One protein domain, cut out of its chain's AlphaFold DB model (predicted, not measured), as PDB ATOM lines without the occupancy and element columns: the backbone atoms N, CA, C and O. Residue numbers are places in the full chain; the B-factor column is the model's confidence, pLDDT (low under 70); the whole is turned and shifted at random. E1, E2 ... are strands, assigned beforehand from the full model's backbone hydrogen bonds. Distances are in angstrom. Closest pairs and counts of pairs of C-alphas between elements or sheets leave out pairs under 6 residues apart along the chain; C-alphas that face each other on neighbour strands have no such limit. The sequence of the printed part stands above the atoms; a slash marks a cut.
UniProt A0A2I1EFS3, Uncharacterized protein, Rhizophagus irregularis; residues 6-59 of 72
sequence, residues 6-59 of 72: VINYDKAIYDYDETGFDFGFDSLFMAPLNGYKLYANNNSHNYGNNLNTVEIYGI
ATOM      1  N   VAL A   6     -15.557   4.547 -19.177       94.25
ATOM      2  CA  VAL A   6     -16.459   5.051 -20.218       94.25
ATOM      3  C   VAL A   6     -17.468   3.955 -20.589       94.25
ATOM      4  O   VAL A   6     -17.093   2.791 -20.751       94.25
ATOM      5  N   ILE A   7     -18.744   4.324 -20.698       95.06
ATOM      6  CA  ILE A   7     -19.824   3.503 -21.265       95.06
ATOM      7  C   ILE A   7     -20.142   3.979 -22.684       95.06
ATOM      8  O   ILE A   7     -20.274   3.154 -23.586       95.06
ATOM      9  N   ASN A   8     -20.238   5.297 -22.883       92.38
ATOM     10  CA  ASN A   8     -20.543   5.912 -24.171       92.38
ATOM     11  C   ASN A   8     -19.320   6.659 -24.716       92.38
ATOM     12  O   ASN A   8     -18.994   7.753 -24.257       92.38
ATOM     13  N   TYR A   9     -18.645   6.055 -25.692       92.56
ATOM     14  CA  TYR A   9     -17.400   6.585 -26.249       92.56
ATOM     15  C   TYR A   9     -17.600   7.861 -27.068       92.56
ATOM     16  O   TYR A   9     -16.748   8.743 -27.002       92.56
ATOM     17  N   ASP A  10     -18.745   8.010 -27.739       90.38
ATOM     18  CA  ASP A  10     -19.054   9.184 -28.571       90.38
ATOM     19  C   ASP A  10     -19.194  10.468 -27.747       90.38
ATOM     20  O   ASP A  10     -19.144  11.574 -28.281       90.38
ATOM     21  N   LYS A  11     -19.389  10.319 -26.434       86.94
ATOM     22  CA  LYS A  11     -19.534  11.422 -25.488       86.94
ATOM     23  C   LYS A  11     -18.512  11.365 -24.361       86.94
ATOM     24  O   LYS A  11     -18.729  12.011 -23.349       86.94
ATOM     25  N   ALA A  12     -17.436  10.586 -24.483       90.56
ATOM     26  CA  ALA A  12     -16.478  10.398 -23.391       90.56
ATOM     27  C   ALA A  12     -15.695  11.675 -23.059       90.56
ATOM     28  O   ALA A  12     -15.431  11.955 -21.889       90.56
ATOM     29  N   ILE A  13     -15.341  12.435 -24.090       91.12
ATOM     30  CA  ILE A  13     -14.782  13.778 -23.994       91.12
ATOM     31  C   ILE A  13     -15.737  14.660 -24.773       91.12
ATOM     32  O   ILE A  13     -16.058  14.349 -25.924       91.12
ATOM     33  N   TYR A  14     -16.222  15.706 -24.129       87.62
ATOM     34  CA  TYR A  14     -17.108  16.659 -24.760       87.62
ATOM     35  C   TYR A  14     -16.385  17.999 -24.839       87.62
ATOM     36  O   TYR A  14     -15.673  18.386 -23.919       87.62
ATOM     37  N   ASP A  15     -16.506  18.660 -25.979       84.88
ATOM     38  CA  ASP A  15     -15.969  19.999 -26.179       84.88
ATOM     39  C   ASP A  15     -17.172  20.932 -26.253       84.88
ATOM     40  O   ASP A  15     -17.973  20.853 -27.191       84.88
ATOM     41  N   TYR A  16     -17.373  21.713 -25.196       84.31
ATOM     42  CA  TYR A  16     -18.486  22.642 -25.085       84.31
ATOM     43  C   TYR A  16     -17.962  24.037 -24.800       84.31
ATOM     44  O   TYR A  16     -17.075  24.217 -23.961       84.31
ATOM     45  N   ASP A  17     -18.553  25.019 -25.476       81.69
ATOM     46  CA  ASP A  17     -18.135  26.408 -25.371       81.69
ATOM     47  C   ASP A  17     -18.039  26.854 -23.907       81.69
ATOM     48  O   ASP A  17     -18.897  26.564 -23.071       81.69
ATOM     49  N   GLU A  18     -16.951  27.567 -23.612       85.25
ATOM     50  CA  GLU A  18     -16.641  28.145 -22.301       85.25
ATOM     51  C   GLU A  18     -16.368  27.134 -21.168       85.25
ATOM     52  O   GLU A  18     -16.082  27.550 -20.041       85.25
ATOM     53  N   THR A  19     -16.392  25.821 -21.431       88.56
ATOM     54  CA  THR A  19     -15.935  24.821 -20.452       88.56
ATOM     55  C   THR A  19     -14.414  24.710 -20.448       88.56
ATOM     56  O   THR A  19     -13.759  24.792 -21.483       88.56
ATOM     57  N   GLY A  20     -13.817  24.530 -19.266       89.94
ATOM     58  CA  GLY A  20     -12.370  24.281 -19.179       89.94
ATOM     59  C   GLY A  20     -11.992  22.845 -19.513       89.94
ATOM     60  O   GLY A  20     -10.940  22.590 -20.091       89.94
ATOM     61  N   PHE A  21     -12.853  21.911 -19.118       91.75
ATOM     62  CA  PHE A  21     -12.817  20.507 -19.503       91.75
ATOM     63  C   PHE A  21     -14.211  19.908 -19.312       91.75
ATOM     64  O   PHE A  21     -14.959  20.347 -18.431       91.75
ATOM     65  N   ASP A  22     -14.523  18.864 -20.074       92.88
ATOM     66  CA  ASP A  22     -15.735  18.068 -19.901       92.88
ATOM     67  C   ASP A  22     -15.440  16.589 -20.215       92.88
ATOM     68  O   ASP A  22     -15.223  16.168 -21.356       92.88
ATOM     69  N   PHE A  23     -15.388  15.789 -19.150       92.75
ATOM     70  CA  PHE A  23     -15.277  14.339 -19.216       92.75
ATOM     71  C   PHE A  23     -16.666  13.727 -19.111       92.75
ATOM     72  O   PHE A  23     -17.112  13.347 -18.025       92.75
ATOM     73  N   GLY A  24     -17.322  13.575 -20.257       90.69
ATOM     74  CA  GLY A  24     -18.680  13.065 -20.311       90.69
ATOM     75  C   GLY A  24     -19.673  14.175 -20.131       90.69
ATOM     76  O   GLY A  24     -19.855  14.594 -18.996       90.69
ATOM     77  N   PHE A  25     -20.384  14.539 -21.203       89.06
ATOM     78  CA  PHE A  25     -21.442  15.545 -21.123       89.06
ATOM     79  C   PHE A  25     -22.325  15.282 -19.897       89.06
ATOM     80  O   PHE A  25     -22.876  14.182 -19.762       89.06
ATOM     81  N   ASP A  26     -22.421  16.263 -19.003       89.81
ATOM     82  CA  ASP A  26     -23.138  16.162 -17.726       89.81
ATOM     83  C   ASP A  26     -22.667  14.975 -16.847       89.81
ATOM     84  O   ASP A  26     -23.469  14.160 -16.371       89.81
ATOM     85  N   SER A  27     -21.341  14.816 -16.724       92.50
ATOM     86  CA  SER A  27     -20.663  13.873 -15.818       92.50
ATOM     87  C   SER A  27     -19.574  14.561 -14.975       92.50
ATOM     88  O   SER A  27     -19.766  14.806 -13.790       92.50
ATOM     89  N   LEU A  28     -18.415  14.917 -15.532       93.50
ATOM     90  CA  LEU A  28     -17.383  15.634 -14.768       93.50
ATOM     91  C   LEU A  28     -16.823  16.781 -15.591       93.50
ATOM     92  O   LEU A  28     -16.003  16.565 -16.482       93.50
ATOM     93  N   PHE A  29     -17.248  17.997 -15.274       93.00
ATOM     94  CA  PHE A  29     -16.965  19.151 -16.118       93.00
ATOM     95  C   PHE A  29     -16.737  20.427 -15.316       93.00
ATOM     96  O   PHE A  29     -17.211  20.585 -14.187       93.00
ATOM     97  N   MET A  30     -15.995  21.347 -15.923       94.19
ATOM     98  CA  MET A  30     -15.761  22.686 -15.401       94.19
ATOM     99  C   MET A  30     -16.562  23.697 -16.216       94.19
ATOM    100  O   MET A  30     -16.291  23.869 -17.401       94.19
ATOM    101  N   ALA A  31     -17.498  24.401 -15.579       92.56
ATOM    102  CA  ALA A  31     -18.342  25.401 -16.238       92.56
ATOM    103  C   ALA A  31     -18.187  26.790 -15.592       92.56
ATOM    104  O   ALA A  31     -17.963  26.868 -14.381       92.56
ATOM    105  N   PRO A  32     -18.358  27.890 -16.356       90.81
ATOM    106  CA  PRO A  32     -18.154  29.264 -15.882       90.81
ATOM    107  C   PRO A  32     -19.328  29.818 -15.046       90.81
ATOM    108  O   PRO A  32     -19.380  31.013 -14.742       90.81
ATOM    109  N   LEU A  33     -20.292  28.972 -14.667       80.94
ATOM    110  CA  LEU A  33     -21.514  29.370 -13.969       80.94
ATOM    111  C   LEU A  33     -21.210  29.911 -12.561       80.94
ATOM    112  O   LEU A  33     -21.026  29.163 -11.598       80.94
ATOM    113  N   ASN A  34     -21.260  31.240 -12.426       80.56
ATOM    114  CA  ASN A  34     -20.920  31.971 -11.200       80.56
ATOM    115  C   ASN A  34     -19.467  31.726 -10.754       80.56
ATOM    116  O   ASN A  34     -19.211  31.432  -9.581       80.56
ATOM    117  N   GLY A  35     -18.541  31.849 -11.710       86.38
ATOM    118  CA  GLY A  35     -17.134  31.476 -11.568       86.38
ATOM    119  C   GLY A  35     -16.901  30.041 -12.035       86.38
ATOM    120  O   GLY A  35     -17.822  29.230 -12.028       86.38
ATOM    121  N   TYR A  36     -15.677  29.724 -12.461       91.50
ATOM    122  CA  TYR A  36     -15.332  28.358 -12.847       91.50
ATOM    123  C   TYR A  36     -15.485  27.417 -11.649       91.50
ATOM    124  O   TYR A  36     -14.790  27.556 -10.641       91.50
ATOM    125  N   LYS A  37     -16.424  26.475 -11.759       94.50
ATOM    126  CA  LYS A  37     -16.733  25.478 -10.728       94.50
ATOM    127  C   LYS A  37     -16.665  24.080 -11.304       94.50
ATOM    128  O   LYS A  37     -16.908  23.882 -12.494       94.50
ATOM    129  N   LEU A  38     -16.372  23.123 -10.435       94.00
ATOM    130  CA  LEU A  38     -16.364  21.712 -10.776       94.00
ATOM    131  C   LEU A  38     -17.738  21.106 -10.507       94.00
ATOM    132  O   LEU A  38     -18.202  21.071  -9.366       94.00
ATOM    133  N   TYR A  39     -18.347  20.585 -11.562       93.12
ATOM    134  CA  TYR A  39     -19.566  19.796 -11.507       93.12
ATOM    135  C   TYR A  39     -19.177  18.326 -11.538       93.12
ATOM    136  O   TYR A  39     -18.521  17.872 -12.475       93.12
ATOM    137  N   ALA A  40     -19.553  17.597 -10.493       92.44
ATOM    138  CA  ALA A  40     -19.275  16.178 -10.367       92.44
ATOM    139  C   ALA A  40     -20.595  15.422 -10.249       92.44
ATOM    140  O   ALA A  40     -21.169  15.305  -9.173       92.44
ATOM    141  N   ASN A  41     -21.085  14.924 -11.370       89.06
ATOM    142  CA  ASN A  41     -22.298  14.135 -11.479       89.06
ATOM    143  C   ASN A  41     -22.080  12.978 -12.476       89.06
ATOM    144  O   ASN A  41     -20.955  12.596 -12.783       89.06
ATOM    145  N   ASN A  42     -23.142  12.317 -12.918       90.44
ATOM    146  CA  ASN A  42     -23.077  11.319 -13.995       90.44
ATOM    147  C   ASN A  42     -24.474  11.145 -14.596       90.44
ATOM    148  O   ASN A  42     -24.957  10.025 -14.775       90.44
ATOM    149  N   ASN A  43     -25.152  12.266 -14.835       91.31
ATOM    150  CA  ASN A  43     -26.570  12.312 -15.189       91.31
ATOM    151  C   ASN A  43     -26.836  11.732 -16.578       91.31
ATOM    152  O   ASN A  43     -27.843  11.061 -16.792       91.31
ATOM    153  N   SER A  44     -25.914  11.947 -17.520       91.62
ATOM    154  CA  SER A  44     -26.017  11.358 -18.862       91.62
ATOM    155  C   SER A  44     -25.571   9.895 -18.916       91.62
ATOM    156  O   SER A  44     -25.659   9.274 -19.974       91.62
ATOM    157  N   HIS A  45     -25.061   9.342 -17.808       92.00
ATOM    158  CA  HIS A  45     -24.582   7.960 -17.707       92.00
ATOM    159  C   HIS A  45     -23.550   7.572 -18.784       92.00
ATOM    160  O   HIS A  45     -23.462   6.412 -19.197       92.00
ATOM    161  N   ASN A  46     -22.734   8.538 -19.224       92.69
ATOM    162  CA  ASN A  46     -21.646   8.294 -20.177       92.69
ATOM    163  C   ASN A  46     -20.487   7.522 -19.523       92.69
ATOM    164  O   ASN A  46     -19.696   6.890 -20.226       92.69
ATOM    165  N   TYR A  47     -20.426   7.518 -18.188       93.69
ATOM    166  CA  TYR A  47     -19.482   6.767 -17.369       93.69
ATOM    167  C   TYR A  47     -20.209   5.821 -16.405       93.69
ATOM    168  O   TYR A  47     -21.380   5.994 -16.073       93.69
ATOM    169  N   GLY A  48     -19.505   4.796 -15.919       92.56
ATOM    170  CA  GLY A  48     -20.000   3.945 -14.828       92.56
ATOM    171  C   GLY A  48     -20.318   4.733 -13.544       92.56
ATOM    172  O   GLY A  48     -19.732   5.782 -13.272       92.56
ATOM    173  N   ASN A  49     -21.202   4.193 -12.706       89.38
ATOM    174  CA  ASN A  49     -21.868   4.936 -11.631       89.38
ATOM    175  C   ASN A  49     -21.066   5.127 -10.317       89.38
ATOM    176  O   ASN A  49     -21.640   5.087  -9.233       89.38
ATOM    177  N   ASN A  50     -19.745   5.324 -10.389       90.50
ATOM    178  CA  ASN A  50     -18.930   5.677  -9.210       90.50
ATOM    179  C   ASN A  50     -18.931   7.184  -8.909       90.50
ATOM    180  O   ASN A  50     -18.596   7.579  -7.793       90.50
ATOM    181  N   LEU A  51     -19.293   8.016  -9.891       87.56
ATOM    182  CA  LEU A  51     -19.510   9.448  -9.713       87.56
ATOM    183  C   LEU A  51     -21.020   9.697  -9.604       87.56
ATOM    184  O   LEU A  51     -21.666  10.042 -10.579       87.56
ATOM    185  N   ASN A  52     -21.606   9.428  -8.438       83.88
ATOM    186  CA  ASN A  52     -23.050   9.561  -8.213       83.88
ATOM    187  C   ASN A  52     -23.323  10.631  -7.154       83.88
ATOM    188  O   ASN A  52     -23.638  10.327  -6.004       83.88
ATOM    189  N   THR A  53     -23.098  11.881  -7.532       86.69
ATOM    190  CA  THR A  53     -23.301  13.039  -6.668       86.69
ATOM    191  C   THR A  53     -23.911  14.191  -7.469       86.69
ATOM    192  O   THR A  53     -23.930  14.154  -8.696       86.69
ATOM    193  N   VAL A  54     -24.495  15.166  -6.776       85.75
ATOM    194  CA  VAL A  54     -25.043  16.412  -7.353       85.75
ATOM    195  C   VAL A  54     -24.315  17.639  -6.801       85.75
ATOM    196  O   VAL A  54     -24.810  18.763  -6.857       85.75
ATOM    197  N   GLU A  55     -23.141  17.401  -6.224       90.06
ATOM    198  CA  GLU A  55     -22.327  18.403  -5.554       90.06
ATOM    199  C   GLU A  55     -21.581  19.277  -6.568       90.06
ATOM    200  O   GLU A  55     -21.100  18.810  -7.607       90.06
ATOM    201  N   ILE A  56     -21.466  20.561  -6.233       93.62
ATOM    202  CA  ILE A  56     -20.733  21.561  -7.007       93.62
ATOM    203  C   ILE A  56     -19.593  22.065  -6.131       93.62
ATOM    204  O   ILE A  56     -19.824  22.583  -5.038       93.62
ATOM    205  N   TYR A  57     -18.366  21.948  -6.625       93.44
ATOM    206  CA  TYR A  57     -17.164  22.267  -5.865       93.44
ATOM    207  C   TYR A  57     -16.507  23.550  -6.375       93.44
ATOM    208  O   TYR A  57     -16.453  23.815  -7.580       93.44
ATOM    209  N   GLY A  58     -15.972  24.341  -5.442       95.00
ATOM    210  CA  GLY A  58     -14.971  25.352  -5.766       95.00
ATOM    211  C   GLY A  58     -13.664  24.671  -6.170       95.00
ATOM    212  O   GLY A  58     -13.318  23.623  -5.625       95.00
ATOM    213  N   ILE A  59     -12.962  25.247  -7.140       93.56
ATOM    214  CA  ILE A  59     -11.675  24.733  -7.610       93.56
ATOM    215  C   ILE A  59     -10.575  25.534  -6.918       93.56
ATOM    216  O   ILE A  59     -10.492  26.746  -7.106       93.56
TER     217      ILE A  59
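What this domain is: This is residues 6 to 59 of the 72 residues of an uncharacterized protein of Rhizophagus irregularis (UniProt A0A2I1EFS3). With little regular structure, the domain is a small sheet of four short strands side by side, and its two long loop stretches, residues 6 to 20 and 41 to 54, meet beyond one end of the strands. The printed part has 54 residues, no named helix and the strands E1 to E4, in sheet order E1, E2, E3, E4, all antiparallel. It is all strand, with 15 residues in named elements, and compact: radius of gyration of the C-alphas 10.5 A, spans 30 by 22 by 13 A.

Where its parts are: E1, residues 21 to 23, begins at C-alpha (-12.817, 20.507, -19.503). E2 is residues 28 to 31, 9.9 A long, and E3 37 to 40, 9.6 A. E4, residues 55 to 58, 10.1 A, ends at C-alpha (-14.971, 25.352, -5.766).

How they stand to each other: The strands form a meander, each the antiparallel neighbour of the one before. In the hairpin E1 and E2, at 156 degrees, N 23 and O 28 are within hydrogen-bond range at 2.8 A. In the hairpin E2 and E3, at 158 degrees, N 39 and O 29 are at 2.9 A. In the hairpin E3 and E4, at 150 degrees, N 38 and O 57 are at 2.9 A. E1 and E4, the edge strands, are apart.

The domain as a whole: The C-alphas of Ile 7 and Asn 34, the two farthest apart, are 30.2 A apart. The printed part has no cut. The link E3 to E4 is long. No printed residue is under 70 in pLDDT.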